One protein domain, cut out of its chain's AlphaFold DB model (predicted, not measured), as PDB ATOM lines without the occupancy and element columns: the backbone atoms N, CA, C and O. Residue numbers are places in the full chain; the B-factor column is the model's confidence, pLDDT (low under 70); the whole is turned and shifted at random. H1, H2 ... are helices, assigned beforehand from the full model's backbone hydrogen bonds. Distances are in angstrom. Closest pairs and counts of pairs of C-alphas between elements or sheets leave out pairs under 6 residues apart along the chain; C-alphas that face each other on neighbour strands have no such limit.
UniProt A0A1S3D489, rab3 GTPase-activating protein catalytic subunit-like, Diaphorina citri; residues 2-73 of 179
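Overview. This is residues 2 to 73 of the 179 residues of the protein "rab3 GTPase-activating protein catalytic subunit-like" of Diaphorina citri (UniProt A0A1S3D489). One very long helix, H1, makes nearly the whole length, and after its last residues the backbone folds back, with a short helix, H2, packing slantwise on residues 36 to 44 of H1 and a tail of residues 66 to 73 after H2. Residues 2 to 35 of H1 stick out free as a long arm, while the remaining 38 residues make a small body at the other end. The printed part has 72 residues with two named helices, H1 then H2, and no named strand; its class is all helix. The whole is extended, with a radius of gyration of the C-alphas of 22.3 A, and spans 70 by 24 by 16 A.

Along the chain. Find C-alpha 2 at (42.651, 1.924, 85.696); from there H1, residues 2 to 47, runs 67.7 A to C-alpha 47 at (33.087, -20.838, 22.666), with z falling along the way. After six residues, look for H2, residues 54 to 65, which covers 16.1 A and ends at C-alpha 65 at (25.494, -19.007, 37.377). Residues 66 to 73 follow it and hold no named element.

Arrangement. Look at residues 36 to 44 of H1, which alone touch H2. The closest C-alphas of the two helices are those of Tyr 40 and Val 64, 6.4 A apart. The helices run opposite ways at a steep tilt of 46 degrees. In the backbones of H1 and H2, every O i to N i+4 pair is within hydrogen-bond range.

Size, cuts and confidence. The two C-alphas farthest apart are those of Ala 2 and Val 73, at 70.7 A. The body without the free stretch spans 27 by 20 by 13 A. The printed part has no cut, and the link from H1 to H2 is short. The mean pLDDT of the printed part is 85.5; look for values under 70 at residues 2, 12, 14 to 16 and 68.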
ATOM      1  N   ALA A   2      42.088   3.079  86.415       68.56
ATOM      2  CA  ALA A   2      42.651   1.924  85.696       68.56
ATOM      3  C   ALA A   2      41.592   0.992  85.065       68.56
ATOM      4  O   ALA A   2      41.719   0.596  83.913       68.56
ATOM      5  N   SER A   3      40.485   0.733  85.765       71.88
ATOM      6  CA  SER A   3      39.368  -0.091  85.276       71.88
ATOM      7  C   SER A   3      38.652   0.477  84.041       71.88
ATOM      8  O   SER A   3      38.143  -0.278  83.217       71.88
ATOM      9  N   HIS A   4      38.634   1.802  83.874       79.00
ATOM     10  CA  HIS A   4      38.038   2.466  82.711       79.00
ATOM     11  C   HIS A   4      38.965   2.416  81.486       79.00
ATOM     12  O   HIS A   4      38.503   2.255  80.358       79.00
ATOM     13  N   LEU A   5      40.279   2.506  81.710       81.88
ATOM     14  CA  LEU A   5      41.297   2.302  80.677       81.88
ATOM     15  C   LEU A   5      41.298   0.857  80.174       81.88
ATOM     16  O   LEU A   5      41.276   0.648  78.968       81.88
ATOM     17  N   ILE A   6      41.222  -0.122  81.080       85.75
ATOM     18  CA  ILE A   6      41.149  -1.547  80.725       85.75
ATOM     19  C   ILE A   6      39.913  -1.831  79.861       85.75
ATOM     20  O   ILE A   6      40.055  -2.426  78.801       85.75
ATOM     21  N   LYS A   7      38.728  -1.321  80.231       82.69
ATOM     22  CA  LYS A   7      37.512  -1.473  79.410       82.69
ATOM     23  C   LYS A   7      37.621  -0.818  78.030       82.69
ATOM     24  O   LYS A   7      37.107  -1.368  77.063       82.69
ATOM     25  N   ARG A   8      38.276   0.345  77.914       75.88
ATOM     26  CA  ARG A   8      38.497   1.001  76.611       75.88
ATOM     27  C   ARG A   8      39.488   0.238  75.740       75.88
ATOM     28  O   ARG A   8      39.264   0.151  74.539       75.88
ATOM     29  N   VAL A   9      40.551  -0.306  76.329       76.50
ATOM     30  CA  VAL A   9      41.534  -1.130  75.610       76.50
ATOM     31  C   VAL A   9      40.901  -2.451  75.176       76.50
ATOM     32  O   VAL A   9      41.042  -2.815  74.020       76.50
ATOM     33  N   GLU A  10      40.131  -3.109  76.045       76.56
ATOM     34  CA  GLU A  10      39.392  -4.338  75.723       76.56
ATOM     35  C   GLU A  10      38.348  -4.116  74.616       76.56
ATOM     36  O   GLU A  10      38.187  -4.951  73.731       76.56
ATOM     37  N   PHE A  11      37.654  -2.975  74.627       72.06
ATOM     38  CA  PHE A  11      36.732  -2.602  73.553       72.06
ATOM     39  C   PHE A  11      37.473  -2.344  72.232       72.06
ATOM     40  O   PHE A  11      37.058  -2.843  71.190       72.06
ATOM     41  N   ALA A  12      38.596  -1.620  72.275       68.19
ATOM     42  CA  ALA A  12      39.403  -1.327  71.094       68.19
ATOM     43  C   ALA A  12      40.015  -2.594  70.467       68.19
ATOM     44  O   ALA A  12      39.999  -2.730  69.245       68.19
ATOM     45  N   THR A  13      40.498  -3.544  71.277       70.44
ATOM     46  CA  THR A  13      41.070  -4.808  70.779       70.44
ATOM     47  C   THR A  13      40.008  -5.789  70.284       70.44
ATOM     48  O   THR A  13      40.244  -6.503  69.313       70.44
ATOM     49  N   ARG A  14      38.802  -5.802  70.870       66.44
ATOM     50  CA  ARG A  14      37.680  -6.605  70.344       66.44
ATOM     51  C   ARG A  14      37.131  -6.061  69.027       66.44
ATOM     52  O   ARG A  14      36.757  -6.849  68.159       66.44
ATOM     53  N   CYS A  15      37.085  -4.739  68.863       60.06
ATOM     54  CA  CYS A  15      36.685  -4.121  67.600       60.06
ATOM     55  C   CYS A  15      37.664  -4.451  66.462       60.06
ATOM     56  O   CYS A  15      37.201  -4.750  65.363       60.06
ATOM     57  N   SER A  16      38.979  -4.508  66.716       67.44
ATOM     58  CA  SER A  16      39.961  -4.773  65.653       67.44
ATOM     59  C   SER A  16      39.906  -6.202  65.103       67.44
ATOM     60  O   SER A  16      40.074  -6.406  63.903       67.44
ATOM     61  N   GLU A  17      39.647  -7.208  65.944       71.50
ATOM     62  CA  GLU A  17      39.501  -8.596  65.473       71.50
ATOM     63  C   GLU A  17      38.225  -8.806  64.646       71.50
ATOM     64  O   GLU A  17      38.239  -9.543  63.657       71.50
ATOM     65  N   MET A  18      37.116  -8.157  65.023       72.19
ATOM     66  CA  MET A  18      35.874  -8.230  64.244       72.19
ATOM     67  C   MET A  18      35.991  -7.507  62.899       72.19
ATOM     68  O   MET A  18      35.444  -7.975  61.902       72.19
ATOM     69  N   GLU A  19      36.721  -6.394  62.856       80.81
ATOM     70  CA  GLU A  19      37.031  -5.693  61.611       80.81
ATOM     71  C   GLU A  19      37.923  -6.540  60.699       80.81
ATOM     72  O   GLU A  19      37.629  -6.652  59.511       80.81
ATOM     73  N   LEU A  20      38.940  -7.217  61.243       85.06
ATOM     74  CA  LEU A  20      39.807  -8.107  60.466       85.06
ATOM     75  C   LEU A  20      39.025  -9.249  59.801       85.06
ATOM     76  O   LEU A  20      39.219  -9.504  58.615       85.06
ATOM     77  N   LYS A  21      38.111  -9.898  60.537       86.75
ATOM     78  CA  LYS A  21      37.234 -10.936  59.969       86.75
ATOM     79  C   LYS A  21      36.359 -10.384  58.850       86.75
ATOM     80  O   LYS A  21      36.287 -10.988  57.791       86.75
ATOM     81  N   ARG A  22      35.784  -9.191  59.035       87.69
ATOM     82  CA  ARG A  22      34.985  -8.532  57.994       87.69
ATOM     83  C   ARG A  22      35.803  -8.258  56.730       87.69
ATOM     84  O   ARG A  22      35.313  -8.499  55.634       87.69
ATOM     85  N   TYR A  23      37.040  -7.779  56.863       89.50
ATOM     86  CA  TYR A  23      37.923  -7.594  55.708       89.50
ATOM     87  C   TYR A  23      38.277  -8.925  55.039       89.50
ATOM     88  O   TYR A  23      38.311  -8.997  53.816       89.50
ATOM     89  N   GLN A  24      38.502  -9.979  55.821       92.31
ATOM     90  CA  GLN A  24      38.771 -11.313  55.292       92.31
ATOM     91  C   GLN A  24      37.573 -11.880  54.516       92.31
ATOM     92  O   GLN A  24      37.768 -12.435  53.434       92.31
ATOM     93  N   ASP A  25      36.354 -11.696  55.024       93.38
ATOM     94  CA  ASP A  25      35.118 -12.104  54.351       93.38
ATOM     95  C   ASP A  25      34.948 -11.347  53.025       93.38
ATOM     96  O   ASP A  25      34.744 -11.970  51.986       93.38
ATOM     97  N   ILE A  26      35.166 -10.025  53.021       95.12
ATOM     98  CA  ILE A  26      35.135  -9.205  51.798       95.12
ATOM     99  C   ILE A  26      36.183  -9.685  50.784       95.12
ATOM    100  O   ILE A  26      35.877  -9.823  49.603       95.12
ATOM    101  N   CYS A  27      37.413  -9.976  51.215       95.00
ATOM    102  CA  CYS A  27      38.446 -10.517  50.327       95.00
ATOM    103  C   CYS A  27      38.042 -11.877  49.734       95.00
ATOM    104  O   CYS A  27      38.302 -12.134  48.559       95.00
ATOM    105  N   SER A  28      37.397 -12.739  50.527       96.62
ATOM    106  CA  SER A  28      36.869 -14.025  50.060       96.62
ATOM    107  C   SER A  28      35.762 -13.835  49.018       96.62
ATOM    108  O   SER A  28      35.784 -14.486  47.973       96.62
ATOM    109  N   GLU A  29      34.829 -12.911  49.256       96.50
ATOM    110  CA  GLU A  29      33.757 -12.572  48.314       96.50
ATOM    111  C   GLU A  29      34.306 -11.985  47.008       96.50
ATOM    112  O   GLU A  29      33.902 -12.408  45.924       96.50
ATOM    113  N   ILE A  30      35.282 -11.072  47.085       97.12
ATOM    114  CA  ILE A  30      35.959 -10.515  45.905       97.12
ATOM    115  C   ILE A  30      36.621 -11.632  45.094       97.12
ATOM    116  O   ILE A  30      36.448 -11.677  43.876       97.12
ATOM    117  N   GLY A  31      37.318 -12.563  45.755       97.12
ATOM    118  CA  GLY A  31      37.938 -13.705  45.082       97.12
ATOM    119  C   GLY A  31      36.919 -14.603  44.372       97.12
ATOM    120  O   GLY A  31      37.175 -15.088  43.270       97.12
ATOM    121  N   GLN A  32      35.731 -14.789  44.954       95.12
ATOM    122  CA  GLN A  32      34.646 -15.537  44.313       95.12
ATOM    123  C   GLN A  32      34.101 -14.806  43.078       95.12
ATOM    124  O   GLN A  32      33.905 -15.432  42.035       95.12
ATOM    125  N   ILE A  33      33.897 -13.489  43.162       95.88
ATOM    126  CA  ILE A  33      33.432 -12.670  42.032       95.88
ATOM    127  C   ILE A  33      34.460 -12.684  40.897       95.88
ATOM    128  O   ILE A  33      34.098 -12.898  39.740       95.88
ATOM    129  N   GLU A  34      35.743 -12.508  41.212       96.69
ATOM    130  CA  GLU A  34      36.828 -12.562  40.230       96.69
ATOM    131  C   GLU A  34      36.878 -13.922  39.526       96.69
ATOM    132  O   GLU A  34      37.018 -13.986  38.300       96.69
ATOM    133  N   ALA A  35      36.705 -15.012  40.278       94.88
ATOM    134  CA  ALA A  35      36.637 -16.351  39.711       94.88
ATOM    135  C   ALA A  35      35.453 -16.500  38.742       94.88
ATOM    136  O   ALA A  35      35.636 -17.039  37.650       94.88
ATOM    137  N   LEU A  36      34.266 -15.988  39.088       94.56
ATOM    138  CA  LEU A  36      33.086 -16.027  38.213       94.56
ATOM    139  C   LEU A  36      33.298 -15.221  36.924       94.56
ATOM    140  O   LEU A  36      33.027 -15.717  35.829       94.56
ATOM    141  N   VAL A  37      33.834 -14.004  37.036       94.88
ATOM    142  CA  VAL A  37      34.143 -13.140  35.885       94.88
ATOM    143  C   VAL A  37      35.186 -13.801  34.979       94.88
ATOM    144  O   VAL A  37      35.014 -13.863  33.759       94.88
ATOM    145  N   SER A  38      36.232 -14.381  35.568       95.75
ATOM    146  CA  SER A  38      37.282 -15.096  34.834       95.75
ATOM    147  C   SER A  38      36.744 -16.333  34.113       95.75
ATOM    148  O   SER A  38      37.114 -16.595  32.967       95.75
ATOM    149  N   GLN A  39      35.845 -17.089  34.752       94.56
ATOM    150  CA  GLN A  39      35.180 -18.238  34.133       94.56
ATOM    151  C   GLN A  39      34.330 -17.810  32.937       94.56
ATOM    152  O   GLN A  39      34.461 -18.404  31.866       94.56
ATOM    153  N   TYR A  40      33.526 -16.755  33.090       94.56
ATOM    154  CA  TYR A  40      32.718 -16.210  32.002       94.56
ATOM    155  C   TYR A  40      33.584 -15.796  30.806       94.56
ATOM    156  O   TYR A  40      33.340 -16.245  29.686       94.56
ATOM    157  N   HIS A  41      34.643 -15.012  31.030       93.75
ATOM    158  CA  HIS A  41      35.534 -14.583  29.949       93.75
ATOM    159  C   HIS A  41      36.287 -15.749  29.300       93.75
ATOM    160  O   HIS A  41      36.447 -15.770  28.079       93.75
ATOM    161  N   SER A  42      36.707 -16.747  30.082       94.62
ATOM    162  CA  SER A  42      37.337 -17.965  29.555       94.62
ATOM    163  C   SER A  42      36.381 -18.745  28.653       94.62
ATOM    164  O   SER A  42      36.763 -19.175  27.562       94.62
ATOM    165  N   LEU A  43      35.123 -18.903  29.074       92.12
ATOM    166  CA  LEU A  43      34.091 -19.567  28.281       92.12
ATOM    167  C   LEU A  43      33.758 -18.779  27.016       92.12
ATOM    168  O   LEU A  43      33.714 -19.371  25.939       92.12
ATOM    169  N   HIS A  44      33.601 -17.459  27.126       92.75
ATOM    170  CA  HIS A  44      33.389 -16.573  25.987       92.75
ATOM    171  C   HIS A  44      34.519 -16.717  24.966       92.75
ATOM    172  O   HIS A  44      34.268 -16.980  23.796       92.75
ATOM    173  N   HIS A  45      35.776 -16.650  25.405       92.75
ATOM    174  CA  HIS A  45      36.925 -16.790  24.514       92.75
ATOM    175  C   HIS A  45      36.997 -18.167  23.827       92.75
ATOM    176  O   HIS A  45      37.349 -18.259  22.653       92.75
ATOM    177  N   LYS A  46      36.644 -19.251  24.531       91.94
ATOM    178  CA  LYS A  46      36.679 -20.616  23.974       91.94
ATOM    179  C   LYS A  46      35.536 -20.887  22.995       91.94
ATOM    180  O   LYS A  46      35.759 -21.499  21.948       91.94
ATOM    181  N   LEU A  47      34.323 -20.473  23.359       90.00
ATOM    182  CA  LEU A  47      33.087 -20.838  22.666       90.00
ATOM    183  C   LEU A  47      32.633 -19.802  21.636       90.00
ATOM    184  O   LEU A  47      31.988 -20.180  20.662       90.00
ATOM    185  N   SER A  48      32.951 -18.526  21.844       87.38
ATOM    186  CA  SER A  48      32.445 -17.416  21.036       87.38
ATOM    187  C   SER A  48      33.430 -16.234  21.001       87.38
ATOM    188  O   SER A  48      33.124 -15.164  21.520       87.38
ATOM    189  N   PRO A  49      34.636 -16.397  20.425       80.62
ATOM    190  CA  PRO A  49      35.633 -15.323  20.408       80.62
ATOM    191  C   PRO A  49      35.177 -14.087  19.615       80.62
ATOM    192  O   PRO A  49      35.457 -12.970  20.040       80.62
ATOM    193  N   ASP A  50      34.441 -14.287  18.516       83.56
ATOM    194  CA  ASP A  50      34.082 -13.224  17.561       83.56
ATOM    195  C   ASP A  50      32.604 -12.816  17.611       83.56
ATOM    196  O   ASP A  50      32.192 -11.875  16.933       83.56
ATOM    197  N   ASN A  51      31.785 -13.534  18.382       80.19
ATOM    198  CA  ASN A  51      30.344 -13.328  18.415       80.19
ATOM    199  C   ASN A  51      29.894 -12.844  19.803       80.19
ATOM    200  O   ASN A  51      30.162 -13.490  20.815       80.19
ATOM    201  N   ASN A  52      29.197 -11.706  19.817       81.12
ATOM    202  CA  ASN A  52      28.708 -11.031  21.013       81.12
ATOM    203  C   ASN A  52      27.170 -10.950  21.062       81.12
ATOM    204  O   ASN A  52      26.611 -10.042  21.678       81.12
ATOM    205  N   ASP A  53      26.484 -11.873  20.384       88.56
ATOM    206  CA  ASP A  53      25.027 -11.980  20.400       88.56
ATOM    207  C   ASP A  53      24.487 -12.089  21.834       88.56
ATOM    208  O   ASP A  53      25.002 -12.844  22.664       88.56
ATOM    209  N   ALA A  54      23.381 -11.392  22.109       88.44
ATOM    210  CA  ALA A  54      22.739 -11.399  23.425       88.44
ATOM    211  C   ALA A  54      22.326 -12.813  23.877       88.44
ATOM    212  O   ALA A  54      22.434 -13.143  25.057       88.44
ATOM    213  N   SER A  55      21.909 -13.673  22.941       88.31
ATOM    214  CA  SER A  55      21.552 -15.072  23.217       88.31
ATOM    215  C   SER A  55      22.757 -15.896  23.680       88.31
ATOM    216  O   SER A  55      22.646 -16.685  24.618       88.31
ATOM    217  N   THR A  56      23.922 -15.682  23.067       88.19
ATOM    218  CA  THR A  56      25.184 -16.324  23.445       88.19
ATOM    219  C   THR A  56      25.655 -15.830  24.806       88.19
ATOM    220  O   THR A  56      26.014 -16.638  25.659       88.19
ATOM    221  N   GLN A  57      25.597 -14.521  25.059       90.19
ATOM    222  CA  GLN A  57      25.953 -13.963  26.363       90.19
ATOM    223  C   GLN A  57      25.062 -14.499  27.487       90.19
ATOM    224  O   GLN A  57      25.577 -14.839  28.553       90.19
ATOM    225  N   GLN A  58      23.755 -14.611  27.241       90.31
ATOM    226  CA  GLN A  58      22.805 -15.164  28.201       90.31
ATOM    227  C   GLN A  58      23.068 -16.652  28.455       90.31
ATOM    228  O   GLN A  58      23.156 -17.059  29.608       90.31
ATOM    229  N   PHE A  59      23.315 -17.438  27.404       90.94
ATOM    230  CA  PHE A  59      23.717 -18.842  27.530       90.94
ATOM    231  C   PHE A  59      24.981 -19.016  28.391       90.94
ATOM    232  O   PHE A  59      25.027 -19.876  29.269       90.94
ATOM    233  N   LEU A  60      26.009 -18.192  28.164       91.88
ATOM    234  CA  LEU A  60      27.257 -18.239  28.929       91.88
ATOM    235  C   LEU A  60      27.053 -17.812  30.389       91.88
ATOM    236  O   LEU A  60      27.633 -18.420  31.288       91.88
ATOM    237  N   ALA A  61      26.227 -16.792  30.630       91.56
ATOM    238  CA  ALA A  61      25.883 -16.350  31.976       91.56
ATOM    239  C   ALA A  61      25.119 -17.443  32.734       91.56
ATOM    240  O   ALA A  61      25.478 -17.764  33.866       91.56
ATOM    241  N   ASP A  62      24.137 -18.077  32.090       91.69
ATOM    242  CA  ASP A  62      23.395 -19.197  32.664       91.69
ATOM    243  C   ASP A  62      24.331 -20.364  33.000       91.69
ATOM    244  O   ASP A  62      24.188 -20.971  34.060       91.69
ATOM    245  N   LEU A  63      25.329 -20.640  32.149       91.06
ATOM    246  CA  LEU A  63      26.292 -21.728  32.350       91.06
ATOM    247  C   LEU A  63      27.182 -21.513  33.575       91.06
ATOM    248  O   LEU A  63      27.494 -22.472  34.280       91.06
ATOM    249  N   VAL A  64      27.570 -20.264  33.839       92.19
ATOM    250  CA  VAL A  64      28.382 -19.898  35.008       92.19
ATOM    251  C   VAL A  64      27.532 -19.841  36.278       92.19
ATOM    252  O   VAL A  64      27.950 -20.333  37.322       92.19
ATOM    253  N   MET A  65      26.332 -19.262  36.200       89.50
ATOM    254  CA  MET A  65      25.494 -19.007  37.377       89.50
ATOM    255  C   MET A  65      24.695 -20.236  37.822       89.50
ATOM    256  O   MET A  65      24.425 -20.398  39.010       89.50
ATOM    257  N   ASN A  66      24.327 -21.118  36.891       86.69
ATOM    258  CA  ASN A  66      23.476 -22.277  37.150       86.69
ATOM    259  C   ASN A  66      24.128 -23.584  36.660       86.69
ATOM    260  O   ASN A  66      23.566 -24.258  35.793       86.69
ATOM    261  N   PRO A  67      25.265 -24.017  37.244       73.19
ATOM    262  CA  PRO A  67      25.993 -25.204  36.779       73.19
ATOM    263  C   PRO A  67      25.185 -26.507  36.905       73.19
ATOM    264  O   PRO A  67      25.440 -27.478  36.197       73.19
ATOM    265  N   SER A  68      24.194 -26.538  37.801       64.50
ATOM    266  CA  SER A  68      23.310 -27.690  38.017       64.50
ATOM    267  C   SER A  68      22.097 -27.715  37.079       64.50
ATOM    268  O   SER A  68      21.352 -28.699  37.070       64.50
ATOM    269  N   SER A  69      21.863 -26.638  36.323       72.38
ATOM    270  CA  SER A  69      20.750 -26.538  35.382       72.38
ATOM    271  C   SER A  69      21.143 -27.093  34.017       72.38
ATOM    272  O   SER A  69      22.287 -26.994  33.579       72.38
ATOM    273  N   ILE A  70      20.179 -27.690  33.323       73.38
ATOM    274  CA  ILE A  70      20.376 -28.146  31.949       73.38
ATOM    275  C   ILE A  70      20.124 -26.951  31.051       73.38
ATOM    276  O   ILE A  70      18.987 -26.502  30.914       73.38
ATOM    277  N   ILE A  71      21.182 -26.458  30.431       83.38
ATOM    278  CA  ILE A  71      21.102 -25.299  29.556       83.38
ATOM    279  C   ILE A  71      21.121 -25.803  28.123       83.38
ATOM    280  O   ILE A  71      22.010 -26.555  27.720       83.38
ATOM    281  N   GLN A  72      20.099 -25.420  27.365       83.88
ATOM    282  CA  GLN A  72      20.019 -25.756  25.952       83.88
ATOM    283  C   GLN A  72      20.992 -24.879  25.175       83.88
ATOM    284  O   GLN A  72      21.029 -23.664  25.361       83.88
ATOM    285  N   VAL A  73      21.775 -25.501  24.297       87.19
ATOM    286  CA  VAL A  73      22.663 -24.758  23.404       87.19
ATOM    287  C   VAL A  73      21.799 -24.037  22.360       87.19
ATOM    288  O   VAL A  73      21.000 -24.706  21.694       87.19
TER     289      VAL A  73